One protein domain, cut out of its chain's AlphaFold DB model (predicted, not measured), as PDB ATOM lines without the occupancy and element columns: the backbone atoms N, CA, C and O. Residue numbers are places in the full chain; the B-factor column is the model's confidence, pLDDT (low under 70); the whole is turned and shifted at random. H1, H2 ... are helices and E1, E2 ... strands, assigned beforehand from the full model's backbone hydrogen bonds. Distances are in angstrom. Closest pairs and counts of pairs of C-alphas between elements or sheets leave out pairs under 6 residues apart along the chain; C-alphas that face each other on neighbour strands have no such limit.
ATOM      1  N   VAL A 182     100.981 108.575 133.240       93.75
ATOM      2  CA  VAL A 182     101.387 109.183 134.516       93.75
ATOM      3  C   VAL A 182     102.748 108.657 134.947       93.75
ATOM      4  O   VAL A 182     103.026 107.469 134.816       93.75
ATOM      5  N   ASP A 183     103.595 109.529 135.493       91.62
ATOM      6  CA  ASP A 183     104.860 109.116 136.104       91.62
ATOM      7  C   ASP A 183     104.604 108.393 137.435       91.62
ATOM      8  O   ASP A 183     104.027 108.967 138.369       91.62
ATOM      9  N   ALA A 184     105.061 107.145 137.535       89.44
ATOM     10  CA  ALA A 184     104.889 106.298 138.712       89.44
ATOM     11  C   ALA A 184     105.579 106.842 139.979       89.44
ATOM     12  O   ALA A 184     105.244 106.434 141.092       89.44
ATOM     13  N   ASN A 185     106.522 107.779 139.846       87.00
ATOM     14  CA  ASN A 185     107.152 108.459 140.980       87.00
ATOM     15  C   ASN A 185     106.254 109.532 141.605       87.00
ATOM     16  O   ASN A 185     106.463 109.913 142.753       87.00
ATOM     17  N   THR A 186     105.257 110.011 140.860       91.00
ATOM     18  CA  THR A 186     104.335 111.069 141.302       91.00
ATOM     19  C   THR A 186     102.963 110.542 141.708       91.00
ATOM     20  O   THR A 186     102.206 111.253 142.364       91.00
ATOM     21  N   LEU A 187     102.637 109.303 141.332       91.50
ATOM     22  CA  LEU A 187     101.352 108.684 141.622       91.50
ATOM     23  C   LEU A 187     101.414 107.928 142.955       91.50
ATOM     24  O   LEU A 187     102.169 106.962 143.095       91.50
ATOM     25  N   SER A 188     100.614 108.362 143.929       91.94
ATOM     26  CA  SER A 188     100.428 107.603 145.168       91.94
ATOM     27  C   SER A 188      99.614 106.331 144.906       91.94
ATOM     28  O   SER A 188      98.896 106.218 143.906       91.94
ATOM     29  N   TYR A 189      99.725 105.350 145.802       87.44
ATOM     30  CA  TYR A 189      98.944 104.118 145.692       87.44
ATOM     31  C   TYR A 189      97.442 104.404 145.820       87.44
ATOM     32  O   TYR A 189      96.633 103.839 145.085       87.44
ATOM     33  N   GLU A 190      97.073 105.319 146.712       87.06
ATOM     34  CA  GLU A 190      95.704 105.761 146.953       87.06
ATOM     35  C   GLU A 190      95.118 106.441 145.710       87.06
ATOM     36  O   GLU A 190      94.048 106.044 145.248       87.06
ATOM     37  N   ASP A 191      95.858 107.373 145.099       88.44
ATOM     38  CA  ASP A 191      95.435 108.041 143.864       88.44
ATOM     39  C   ASP A 191      95.306 107.052 142.705       88.44
ATOM     40  O   ASP A 191      94.382 107.152 141.895       88.44
ATOM     41  N   PHE A 192      96.220 106.079 142.606       90.06
ATOM     42  CA  PHE A 192      96.106 105.006 141.621       90.06
ATOM     43  C   PHE A 192      94.813 104.207 141.825       90.06
ATOM     44  O   PHE A 192      94.068 103.956 140.869       90.06
ATOM     45  N   CYS A 193      94.527 103.841 143.076       81.25
ATOM     46  CA  CYS A 193      93.329 103.098 143.430       81.25
ATOM     47  C   CYS A 193      92.056 103.877 143.088       81.25
ATOM     48  O   CYS A 193      91.164 103.307 142.470       81.25
ATOM     49  N   GLU A 194      91.975 105.157 143.450       76.19
ATOM     50  CA  GLU A 194      90.782 105.994 143.267       76.19
ATOM     51  C   GLU A 194      90.540 106.388 141.799       76.19
ATOM     52  O   GLU A 194      89.400 106.463 141.328       76.19
ATOM     53  N   ARG A 195      91.614 106.669 141.054       81.94
ATOM     54  CA  ARG A 195      91.507 107.215 139.693       81.94
ATOM     55  C   ARG A 195      91.416 106.138 138.622       81.94
ATOM     56  O   ARG A 195      90.766 106.373 137.603       81.94
ATOM     57  N   TYR A 196      92.055 104.988 138.837       85.88
ATOM     58  CA  TYR A 196      92.203 103.955 137.810       85.88
ATOM     59  C   TYR A 196      91.595 102.623 138.242       85.88
ATOM     60  O   TYR A 196      90.667 102.140 137.592       85.88
ATOM     61  N   MET A 197      92.042 102.048 139.362       80.56
ATOM     62  CA  MET A 197      91.614 100.701 139.760       80.56
ATOM     63  C   MET A 197      90.125 100.631 140.133       80.56
ATOM     64  O   MET A 197      89.414  99.746 139.662       80.56
ATOM     65  N   SER A 198      89.627 101.558 140.958       69.44
ATOM     66  CA  SER A 198      88.234 101.576 141.433       69.44
ATOM     67  C   SER A 198      87.230 101.960 140.348       69.44
ATOM     68  O   SER A 198      86.041 101.690 140.525       69.44
ATOM     69  N   ARG A 199      87.721 102.569 139.258       77.56
ATOM     70  CA  ARG A 199      86.968 103.015 138.077       77.56
ATOM     71  C   ARG A 199      87.141 102.092 136.867       77.56
ATOM     72  O   ARG A 199      86.583 102.386 135.818       77.56
ATOM     73  N   ASN A 200      87.912 101.009 137.002       80.69
ATOM     74  CA  ASN A 200      88.270 100.083 135.922       80.69
ATOM     75  C   ASN A 200      88.843 100.770 134.671       80.69
ATOM     76  O   ASN A 200      88.528 100.388 133.544       80.69
ATOM     77  N   ARG A 201      89.661 101.809 134.871       86.81
ATOM     78  CA  ARG A 201      90.207 102.639 133.792       86.81
ATOM     79  C   ARG A 201      91.685 102.310 133.551       86.81
ATOM     80  O   ARG A 201      92.436 102.267 134.526       86.81
ATOM     81  N   PRO A 202      92.115 102.097 132.297       92.81
ATOM     82  CA  PRO A 202      93.499 101.767 131.988       92.81
ATOM     83  C   PRO A 202      94.402 102.991 132.153       92.81
ATOM     84  O   PRO A 202      93.953 104.134 132.015       92.81
ATOM     85  N   VAL A 203      95.680 102.752 132.439       94.31
ATOM     86  CA  VAL A 203      96.695 103.809 132.550       94.31
ATOM     87  C   VAL A 203      98.079 103.285 132.176       94.31
ATOM     88  O   VAL A 203      98.458 102.175 132.561       94.31
ATOM     89  N   LEU A 204      98.842 104.106 131.452       95.00
ATOM     90  CA  LEU A 204     100.273 103.916 131.238       95.00
ATOM     91  C   LEU A 204     101.048 104.558 132.390       95.00
ATOM     92  O   LEU A 204     100.966 105.762 132.629       95.00
ATOM     93  N   LEU A 205     101.824 103.751 133.092       93.62
ATOM     94  CA  LEU A 205     102.687 104.164 134.184       93.62
ATOM     95  C   LEU A 205     104.117 104.274 133.657       93.62
ATOM     96  O   LEU A 205     104.736 103.268 133.312       93.62
ATOM     97  N   ARG A 206     104.639 105.498 133.589       92.00
ATOM     98  CA  ARG A 206     106.009 105.768 133.143       92.00
ATOM     99  C   ARG A 206     107.006 105.533 134.274       92.00
ATOM    100  O   ARG A 206     106.676 105.775 135.438       92.00
ATOM    101  N   ASN A 207     108.229 105.133 133.925       85.81
ATOM    102  CA  ASN A 207     109.376 105.066 134.845       85.81
ATOM    103  C   ASN A 207     109.181 104.118 136.052       85.81
ATOM    104  O   ASN A 207     109.703 104.357 137.141       85.81
ATOM    105  N   VAL A 208     108.426 103.027 135.884       85.75
ATOM    106  CA  VAL A 208     108.110 102.072 136.965       85.75
ATOM    107  C   VAL A 208     109.325 101.234 137.348       85.75
ATOM    108  O   VAL A 208     109.588 101.006 138.533       85.75
ATOM    109  N   VAL A 209     110.068 100.759 136.347       78.56
ATOM    110  CA  VAL A 209     111.127  99.757 136.541       78.56
ATOM    111  C   VAL A 209     112.265 100.282 137.412       78.56
ATOM    112  O   VAL A 209     112.774  99.534 138.243       78.56
ATOM    113  N   GLU A 210     112.622 101.563 137.294       71.44
ATOM    114  CA  GLU A 210     113.713 102.160 138.079       71.44
ATOM    115  C   GLU A 210     113.459 102.087 139.592       71.44
ATOM    116  O   GLU A 210     114.390 101.892 140.371       71.44
ATOM    117  N   ARG A 211     112.190 102.189 140.005       72.31
ATOM    118  CA  ARG A 211     111.776 102.137 141.410       72.31
ATOM    119  C   ARG A 211     111.477 100.717 141.883       72.31
ATOM    120  O   ARG A 211     111.837 100.356 143.000       72.31
ATOM    121  N   TRP A 212     110.759  99.943 141.073       75.81
ATOM    122  CA  TRP A 212     110.208  98.650 141.489       75.81
ATOM    123  C   TRP A 212     111.177  97.484 141.283       75.81
ATOM    124  O   TRP A 212     111.220  96.574 142.111       75.81
ATOM    125  N   PHE A 213     111.964  97.505 140.206       76.69
ATOM    126  CA  PHE A 213     112.828  96.387 139.837       76.69
ATOM    127  C   PHE A 213     114.169  96.874 139.266       76.69
ATOM    128  O   PHE A 213     114.457  96.682 138.080       76.69
ATOM    129  N   PRO A 214     115.029  97.488 140.103       74.38
ATOM    130  CA  PRO A 214     116.309  98.043 139.659       74.38
ATOM    131  C   PRO A 214     117.240  96.980 139.058       74.38
ATOM    132  O   PRO A 214     118.092  97.300 138.232       74.38
ATOM    133  N   GLN A 215     117.056  95.705 139.415       79.56
ATOM    134  CA  GLN A 215     117.799  94.589 138.838       79.56
ATOM    135  C   GLN A 215     117.572  94.461 137.331       79.56
ATOM    136  O   GLN A 215     118.499  94.045 136.653       79.56
ATOM    137  N   ALA A 216     116.432  94.884 136.765       78.50
ATOM    138  CA  ALA A 216     116.240  94.884 135.309       78.50
ATOM    139  C   ALA A 216     117.261  95.753 134.555       78.50
ATOM    140  O   ALA A 216     117.436  95.576 133.350       78.50
ATOM    141  N   ALA A 217     117.994  96.646 135.232       79.44
ATOM    142  CA  ALA A 217     119.111  97.361 134.620       79.44
ATOM    143  C   ALA A 217     120.171  96.412 134.029       79.44
ATOM    144  O   ALA A 217     120.758  96.731 132.997       79.44
ATOM    145  N   GLN A 218     120.378  95.230 134.625       84.44
ATOM    146  CA  GLN A 218     121.342  94.234 134.140       84.44
ATOM    147  C   GLN A 218     120.913  93.567 132.821       84.44
ATOM    148  O   GLN A 218     121.742  93.002 132.109       84.44
ATOM    149  N   TRP A 219     119.625  93.655 132.473       84.75
ATOM    150  CA  TRP A 219     119.074  93.129 131.224       84.75
ATOM    151  C   TRP A 219     119.331  94.052 130.028       84.75
ATOM    152  O   TRP A 219     118.930  93.716 128.919       84.75
ATOM    153  N   LYS A 220     120.026  95.180 130.228       82.38
ATOM    154  CA  LYS A 220     120.389  96.156 129.191       82.38
ATOM    155  C   LYS A 220     121.908  96.205 128.994       82.38
ATOM    156  O   LYS A 220     122.658  96.079 129.961       82.38
ATOM    157  N   THR A 221     122.383  96.354 127.755       73.69
ATOM    158  CA  THR A 221     123.827  96.302 127.421       73.69
ATOM    159  C   THR A 221     124.611  97.551 127.845       73.69
ATOM    160  O   THR A 221     125.805  97.447 128.124       73.69
ATOM    161  N   SER A 222     123.977  98.729 127.949       65.69
ATOM    162  CA  SER A 222     124.553  99.913 128.608       65.69
ATOM    163  C   SER A 222     123.477 100.925 129.026       65.69
ATOM    164  O   SER A 222     122.391 100.953 128.460       65.69
ATOM    165  N   ALA A 223     123.792 101.823 129.969       57.06
ATOM    166  CA  ALA A 223     122.903 102.929 130.357       57.06
ATOM    167  C   ALA A 223     122.713 104.002 129.259       57.06
ATOM    168  O   ALA A 223     121.887 104.895 129.423       57.06
ATOM    169  N   LYS A 224     123.496 103.954 128.169       52.91
ATOM    170  CA  LYS A 224     123.401 104.905 127.049       52.91
ATOM    171  C   LYS A 224     122.545 104.387 125.893       52.91
ATOM    172  O   LYS A 224     121.926 105.203 125.222       52.91
ATOM    173  N   ASP A 225     122.471 103.069 125.714       54.00
ATOM    174  CA  ASP A 225     121.634 102.413 124.704       54.00
ATOM    175  C   ASP A 225     120.498 101.668 125.411       54.00
ATOM    176  O   ASP A 225     120.570 100.467 125.673       54.00
ATOM    177  N   ASN A 226     119.436 102.402 125.754       59.34
ATOM    178  CA  ASN A 226     118.297 101.895 126.530       59.34
ATOM    179  C   ASN A 226     117.454 100.816 125.815       59.34
ATOM    180  O   ASN A 226     116.524 100.295 126.425       59.34
ATOM    181  N   HIS A 227     117.784 100.464 124.568       66.88
ATOM    182  CA  HIS A 227     116.965  99.603 123.707       66.88
ATOM    183  C   HIS A 227     117.593  98.238 123.381       66.88
ATOM    184  O   HIS A 227     116.985  97.449 122.668       66.88
ATOM    185  N   GLN A 228     118.798  97.919 123.876       80.19
ATOM    186  CA  GLN A 228     119.441  96.632 123.572       80.19
ATOM    187  C   GLN A 228     119.445  95.670 124.760       80.19
ATOM    188  O   GLN A 228     120.000  95.957 125.825       80.19
ATOM    189  N   ILE A 229     118.879  94.485 124.533       86.31
ATOM    190  CA  ILE A 229     118.865  93.381 125.491       86.31
ATOM    191  C   ILE A 229     120.288  92.856 125.725       86.31
ATOM    192  O   ILE A 229     121.025  92.539 124.790       86.31
ATOM    193  N   ASN A 230     120.659  92.680 126.992       88.25
ATOM    194  CA  ASN A 230     121.922  92.082 127.416       88.25
ATOM    195  C   ASN A 230     121.902  90.552 127.284       88.25
ATOM    196  O   ASN A 230     121.897  89.814 128.269       88.25
ATOM    197  N   ILE A 231     121.897  90.072 126.040       86.94
ATOM    198  CA  ILE A 231     121.898  88.642 125.714       86.94
ATOM    199  C   ILE A 231     123.053  87.878 126.386       86.94
ATOM    200  O   ILE A 231     122.789  86.785 126.889       86.94
ATOM    201  N   PRO A 232     124.303  88.391 126.458       88.00
ATOM    202  CA  PRO A 232     125.375  87.706 127.182       88.00
ATOM    203  C   PRO A 232     125.038  87.461 128.656       88.00
ATOM    204  O   PRO A 232     125.165  86.329 129.116       88.00
ATOM    205  N   HIS A 233     124.540  88.481 129.364       86.88
ATOM    206  CA  HIS A 233     124.129  88.342 130.762       86.88
ATOM    207  C   HIS A 233     122.989  87.329 130.914       86.88
ATOM    208  O   HIS A 233     123.059  86.449 131.773       86.88
ATOM    209  N   LEU A 234     121.965  87.409 130.057       86.31
ATOM    210  CA  LEU A 234     120.837  86.480 130.113       86.31
ATOM    211  C   LEU A 234     121.267  85.040 129.831       86.31
ATOM    212  O   LEU A 234     120.819  84.123 130.506       86.31
ATOM    213  N   ARG A 235     122.163  84.829 128.865       86.81
ATOM    214  CA  ARG A 235     122.697  83.500 128.552       86.81
ATOM    215  C   ARG A 235     123.537  82.942 129.697       86.81
ATOM    216  O   ARG A 235     123.450  81.756 129.970       86.81
ATOM    217  N   GLU A 236     124.330  83.771 130.363       90.06
ATOM    218  CA  GLU A 236     125.116  83.348 131.526       90.06
ATOM    219  C   GLU A 236     124.225  82.946 132.713       90.06
ATOM    220  O   GLU A 236     124.502  81.948 133.371       90.06
ATOM    221  N   HIS A 237     123.146  83.693 132.967       85.75
ATOM    222  CA  HIS A 237     122.311  83.511 134.163       85.75
ATOM    223  C   HIS A 237     121.141  82.544 133.959       85.75
ATOM    224  O   HIS A 237     120.749  81.851 134.897       85.75
ATOM    225  N   TYR A 238     120.576  82.504 132.753       82.44
ATOM    226  CA  TYR A 238     119.388  81.711 132.429       82.44
ATOM    227  C   TYR A 238     119.676  80.589 131.420       82.44
ATOM    228  O   TYR A 238     118.907  79.638 131.371       82.44
ATOM    229  N   GLY A 239     120.794  80.636 130.681       80.94
ATOM    230  CA  GLY A 239     121.347  79.511 129.913       80.94
ATOM    231  C   GLY A 239     120.327  78.712 129.099       80.94
ATOM    232  O   GLY A 239     119.615  79.267 128.263       80.94
ATOM    233  N   ASP A 240     120.273  77.409 129.375       81.25
ATOM    234  CA  ASP A 240     119.371  76.432 128.756       81.25
ATOM    235  C   ASP A 240     118.054  76.259 129.544       81.25
ATOM    236  O   ASP A 240     117.478  75.168 129.572       81.25
ATOM    237  N   ALA A 241     117.590  77.299 130.250       73.00
ATOM    238  CA  ALA A 241     116.352  77.235 131.023       73.00
ATOM    239  C   ALA A 241     115.183  76.791 130.137       73.00
ATOM    240  O   ALA A 241     114.802  77.452 129.168       73.00
ATOM    241  N   VAL A 242     114.589  75.655 130.497       64.38
ATOM    242  CA  VAL A 242     113.430  75.110 129.798       64.38
ATOM    243  C   VAL A 242     112.205  75.897 130.244       64.38
ATOM    244  O   VAL A 242     111.730  75.734 131.367       64.38
ATOM    245  N   VAL A 243     111.694  76.761 129.368       59.78
ATOM    246  CA  VAL A 243     110.411  77.437 129.580       59.78
ATOM    247  C   VAL A 243     109.303  76.481 129.129       59.78
ATOM    248  O   VAL A 243     109.240  76.156 127.942       59.78
ATOM    249  N   PRO A 244     108.441  75.980 130.032       53.91
ATOM    250  CA  PRO A 244     107.343  75.117 129.630       53.91
ATOM    251  C   PRO A 244     106.297  75.939 128.866       53.91
ATOM    252  O   PRO A 244     105.551  76.712 129.468       53.91
ATOM    253  N   PRO A 253      92.160  86.106 116.991       57.69
ATOM    254  CA  PRO A 253      92.185  86.851 115.737       57.69
ATOM    255  C   PRO A 253      92.825  88.224 115.943       57.69
ATOM    256  O   PRO A 253      92.457  88.949 116.867       57.69
ATOM    257  N   ASP A 254      93.804  88.548 115.102       65.00
ATOM    258  CA  ASP A 254      94.446  89.855 115.101       65.00
ATOM    259  C   ASP A 254      93.385  90.915 114.782       65.00
ATOM    260  O   ASP A 254      92.925  91.011 113.646       65.00
ATOM    261  N   VAL A 255      92.966  91.698 115.781       62.50
ATOM    262  CA  VAL A 255      91.957  92.754 115.578       62.50
ATOM    263  C   VAL A 255      92.548  93.975 114.874       62.50
ATOM    264  O   VAL A 255      91.810  94.888 114.518       62.50
ATOM    265  N   THR A 256      93.869  93.989 114.661       62.25
ATOM    266  CA  THR A 256      94.565  94.955 113.804       62.25
ATOM    267  C   THR A 256      94.699  94.472 112.360       62.25
ATOM    268  O   THR A 256      95.286  95.181 111.542       62.25
ATOM    269  N   ALA A 257      94.161  93.290 112.027       65.00
ATOM    270  CA  ALA A 257      94.104  92.822 110.651       65.00
ATOM    271  C   ALA A 257      93.443  93.889 109.770       65.00
ATOM    272  O   ALA A 257      92.380  94.409 110.100       65.00
ATOM    273  N   GLU A 258      94.068  94.194 108.629       63.31
ATOM    274  CA  GLU A 258      93.590  95.229 107.700       63.31
ATOM    275  C   GLU A 258      92.145  94.992 107.232       63.31
ATOM    276  O   GLU A 258      91.485  95.925 106.787       63.31
ATOM    277  N   HIS A 259      91.664  93.748 107.329       68.50
ATOM    278  CA  HIS A 259      90.301  93.354 107.005       68.50
ATOM    279  C   HIS A 259      89.705  92.535 108.151       68.50
ATOM    280  O   HIS A 259      90.131  91.407 108.412       68.50
ATOM    281  N   VAL A 260      88.690  93.097 108.805       76.69
ATOM    282  CA  VAL A 260      87.797  92.360 109.700       76.69
ATOM    283  C   VAL A 260      86.627  91.838 108.875       76.69
ATOM    284  O   VAL A 260      86.092  92.547 108.028       76.69
ATOM    285  N   ASP A 261      86.248  90.582 109.098       79.69
ATOM    286  CA  ASP A 261      85.073  89.980 108.471       79.69
ATOM    287  C   ASP A 261      83.799  90.656 109.008       79.69
ATOM    288  O   ASP A 261      83.345  90.358 110.116       79.69
ATOM    289  N   GLU A 262      83.252  91.602 108.244       81.06
ATOM    290  CA  GLU A 262      82.061  92.377 108.614       81.06
ATOM    291  C   GLU A 262      80.775  91.534 108.632       81.06
ATOM    292  O   GLU A 262      79.828  91.899 109.327       81.06
ATOM    293  N   GLU A 263      80.730  90.390 107.936       85.19
ATOM    294  CA  GLU A 263      79.593  89.464 108.037       85.19
ATOM    295  C   GLU A 263      79.604  88.751 109.392       85.19
ATOM    296  O   GLU A 263      78.558  88.565 110.018       85.19
ATOM    297  N   LYS A 264      80.796  88.391 109.878       79.38
ATOM    298  CA  LYS A 264      80.974  87.744 111.181       79.38
ATOM    299  C   LYS A 264      80.947  88.728 112.356       79.38
ATOM    300  O   LYS A 264      80.510  88.355 113.445       79.38
ATOM    301  N   PHE A 265      81.410  89.963 112.159       82.94
ATOM    302  CA  PHE A 265      81.524  90.994 113.198       82.94
ATOM    303  C   PHE A 265      80.895  92.334 112.763       82.94
ATOM    304  O   PHE A 265      81.593  93.347 112.669       82.94
ATOM    305  N   PRO A 266      79.568  92.389 112.549       84.88
ATOM    306  CA  PRO A 266      78.894  93.558 111.967       84.88
ATOM    307  C   PRO A 266      79.028  94.845 112.798       84.88
ATOM    308  O   PRO A 266      79.011  95.946 112.251       84.88
ATOM    309  N   HIS A 267      79.217  94.723 114.115       82.50
ATOM    310  CA  HIS A 267      79.359  95.853 115.043       82.50
ATOM    311  C   HIS A 267      80.819  96.237 115.333       82.50
ATOM    312  O   HIS A 267      81.071  97.056 116.212       82.50
ATOM    313  N   PHE A 268      81.806  95.675 114.621       80.81
ATOM    314  CA  PHE A 268      83.222  95.970 114.884       80.81
ATOM    315  C   PHE A 268      83.548  97.468 114.760       80.81
ATOM    316  O   PHE A 268      84.316  98.004 115.552       80.81
ATOM    317  N   HIS A 269      82.907  98.161 113.817       80.81
ATOM    318  CA  HIS A 269      83.058  99.601 113.601       80.81
ATOM    319  C   HIS A 269      82.581 100.474 114.782       80.81
ATOM    320  O   HIS A 269      82.908 101.658 114.831       80.81
ATOM    321  N   GLU A 270      81.812  99.915 115.723       83.00
ATOM    322  CA  GLU A 270      81.372 100.598 116.947       83.00
ATOM    323  C   GLU A 270      82.430 100.529 118.061       83.00
ATOM    324  O   GLU A 270      82.369 101.288 119.034       83.00
ATOM    325  N   ALA A 271      83.418  99.635 117.937       80.19
ATOM    326  CA  ALA A 271      84.497  99.514 118.903       80.19
ATOM    327  C   ALA A 271      85.408 100.751 118.863       80.19
ATOM    328  O   ALA A 271      85.770 101.257 117.804       80.19
ATOM    329  N   THR A 272      85.819 101.228 120.039       80.81
ATOM    330  CA  THR A 272      86.747 102.359 120.179       80.81
ATOM    331  C   THR A 272      88.092 101.840 120.699       80.81
ATOM    332  O   THR A 272      88.230 101.633 121.907       80.81
ATOM    333  N   PRO A 273      89.079 101.564 119.825       82.44
ATOM    334  CA  PRO A 273      90.366 101.034 120.257       82.44
ATOM    335  C   PRO A 273      91.214 102.116 120.934       82.44
ATOM    336  O   PRO A 273      91.333 103.234 120.437       82.44
ATOM    337  N   LEU A 274      91.873 101.754 122.036       86.25
ATOM    338  CA  LEU A 274      92.935 102.560 122.638       86.25
ATOM    339  C   LEU A 274      94.291 101.990 122.222       86.25
ATOM    340  O   LEU A 274      94.619 100.854 122.556       86.25
ATOM    341  N   ASN A 275      95.083 102.794 121.512       86.88
ATOM    342  CA  ASN A 275      96.421 102.419 121.063       86.88
ATOM    343  C   ASN A 275      97.485 103.121 121.909       86.88
ATOM    344  O   ASN A 275      97.406 104.326 122.149       86.88
ATOM    345  N   VAL A 276      98.502 102.374 122.338       90.44
ATOM    346  CA  VAL A 276      99.615 102.896 123.135       90.44
ATOM    347  C   VAL A 276     100.917 102.186 122.781       90.44
ATOM    348  O   VAL A 276     100.920 100.989 122.503       90.44
ATOM    349  N   ILE A 277     102.024 102.927 122.822       91.25
ATOM    350  CA  ILE A 277     103.377 102.367 122.791       91.25
ATOM    351  C   ILE A 277     103.886 102.306 124.232       91.25
ATOM    352  O   ILE A 277     103.957 103.332 124.913       91.25
ATOM    353  N   GLN A 278     104.199 101.095 124.694       91.81
ATOM    354  CA  GLN A 278     104.866 100.862 125.971       91.81
ATOM    355  C   GLN A 278     106.377 100.888 125.739       91.81
ATOM    356  O   GLN A 278     106.904 100.017 125.048       91.81
ATOM    357  N   GLU A 279     107.064 101.873 126.314       90.56
ATOM    358  CA  GLU A 279     108.518 101.983 126.207       90.56
ATOM    359  C   GLU A 279     109.216 101.154 127.295       90.56
ATOM    360  O   GLU A 279     108.619 100.742 128.297       90.56
ATOM    361  N   ALA A 280     110.520 100.932 127.126       86.44
ATOM    362  CA  ALA A 280     111.334 100.290 128.149       86.44
ATOM    363  C   ALA A 280     111.259 101.067 129.475       86.44
ATOM    364  O   ALA A 280     111.595 102.247 129.544       86.44
ATOM    365  N   GLY A 281     110.864 100.381 130.551       85.19
ATOM    366  CA  GLY A 281     110.717 100.983 131.879       85.19
ATOM    367  C   GLY A 281     109.283 101.356 132.260       85.19
ATOM    368  O   GLY A 281     109.025 101.600 133.443       85.19
ATOM    369  N   ASP A 282     108.356 101.335 131.305       91.12
ATOM    370  CA  ASP A 282     106.938 101.583 131.542       91.12
ATOM    371  C   ASP A 282     106.198 100.318 131.997       91.12
ATOM    372  O   ASP A 282     106.584  99.189 131.678       91.12
ATOM    373  N   ALA A 283     105.071 100.506 132.679       92.38
ATOM    374  CA  ALA A 283     104.078  99.466 132.920       92.38
ATOM    375  C   ALA A 283     102.694  99.937 132.469       92.38
ATOM    376  O   ALA A 283     102.394 101.126 132.499       92.38
ATOM    377  N   ILE A 284     101.820  99.007 132.097       94.00
ATOM    378  CA  ILE A 284     100.416  99.305 131.805       94.00
ATOM    379  C   ILE A 284      99.555  98.624 132.864       94.00
ATOM    380  O   ILE A 284      99.685  97.422 133.097       94.00
ATOM    381  N   PHE A 285      98.651  99.381 133.485       93.50
ATOM    382  CA  PHE A 285      97.536  98.782 134.209       93.50
ATOM    383  C   PHE A 285      96.430  98.452 133.210       93.50
ATOM    384  O   PHE A 285      95.768  99.351 132.690       93.50
ATOM    385  N   VAL A 286      96.251  97.157 132.950       93.25
ATOM    386  CA  VAL A 286      95.149  96.626 132.145       93.25
ATOM    387  C   VAL A 286      94.013  96.233 133.095       93.25
ATOM    388  O   VAL A 286      94.194  95.309 133.893       93.25
TER     389      VAL A 286
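AT A GLANCE: This is residues 182 to 244 and 253 to 286 of the 474 residues of the protein "JmjC domain-containing protein" of Nothophytophthora sp. Chile5 (UniProt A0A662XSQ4). With little regular structure, the domain is an open arrangement round a small ribbon of two antiparallel strands, E1 and E2, with H1 near it; short helices H2, H3 and H4 lead away at one end, and unnamed residues 253 to 282 loop out past the other. The printed part has 97 residues, 35 in named elements, ordered H1, E1, H2, H3, H4, E2: mostly helix. It is only just extended, close to loose, with radius of gyration of the C-alphas 19.0 A and spans of 51 by 38 by 29 A.

HOW THE PARTS SIT: E1, residues 203 to 206, and E2, residues 283 to 285, are antiparallel neighbours at 160 degrees; N 205 and O 283, 2.8 A apart, are within hydrogen-bond range. The closest C-alphas of E1 and H1, residues 189 to 197, are those of Val 203 and Tyr 196, 6.9 A apart. H2, residues 208 to 212, is close to but not clearly touching H3, residues 214 to 219; their closest C-alphas, Val 209 and Ala 216, are 7.2 A apart. H3 and H4, residues 231 to 238, touch at a steep tilt of 65 degrees, closest at C-alphas 219 and 234, 7.0 A. H1, H2 and H4 have every O i to N i+4 pair within hydrogen-bond range; H3 has 0 of 2, but 3 of 3 O i to N i+3 pairs.

IN THESE COORDINATES: H1, 10.0 A long, begins at C-alpha 189 (98.944, 104.118, 145.692); E2 ends at C-alpha 285 (97.536, 98.782, 134.209).

THE WHOLE: Residues 245 to 252 are cut out, leaving 23.7 A between C-alphas 244 and 253. The H3 to H4 link is long. Confidence is under 70 at residues 198, 222 to 227, 242 to 244 and 253 to 259.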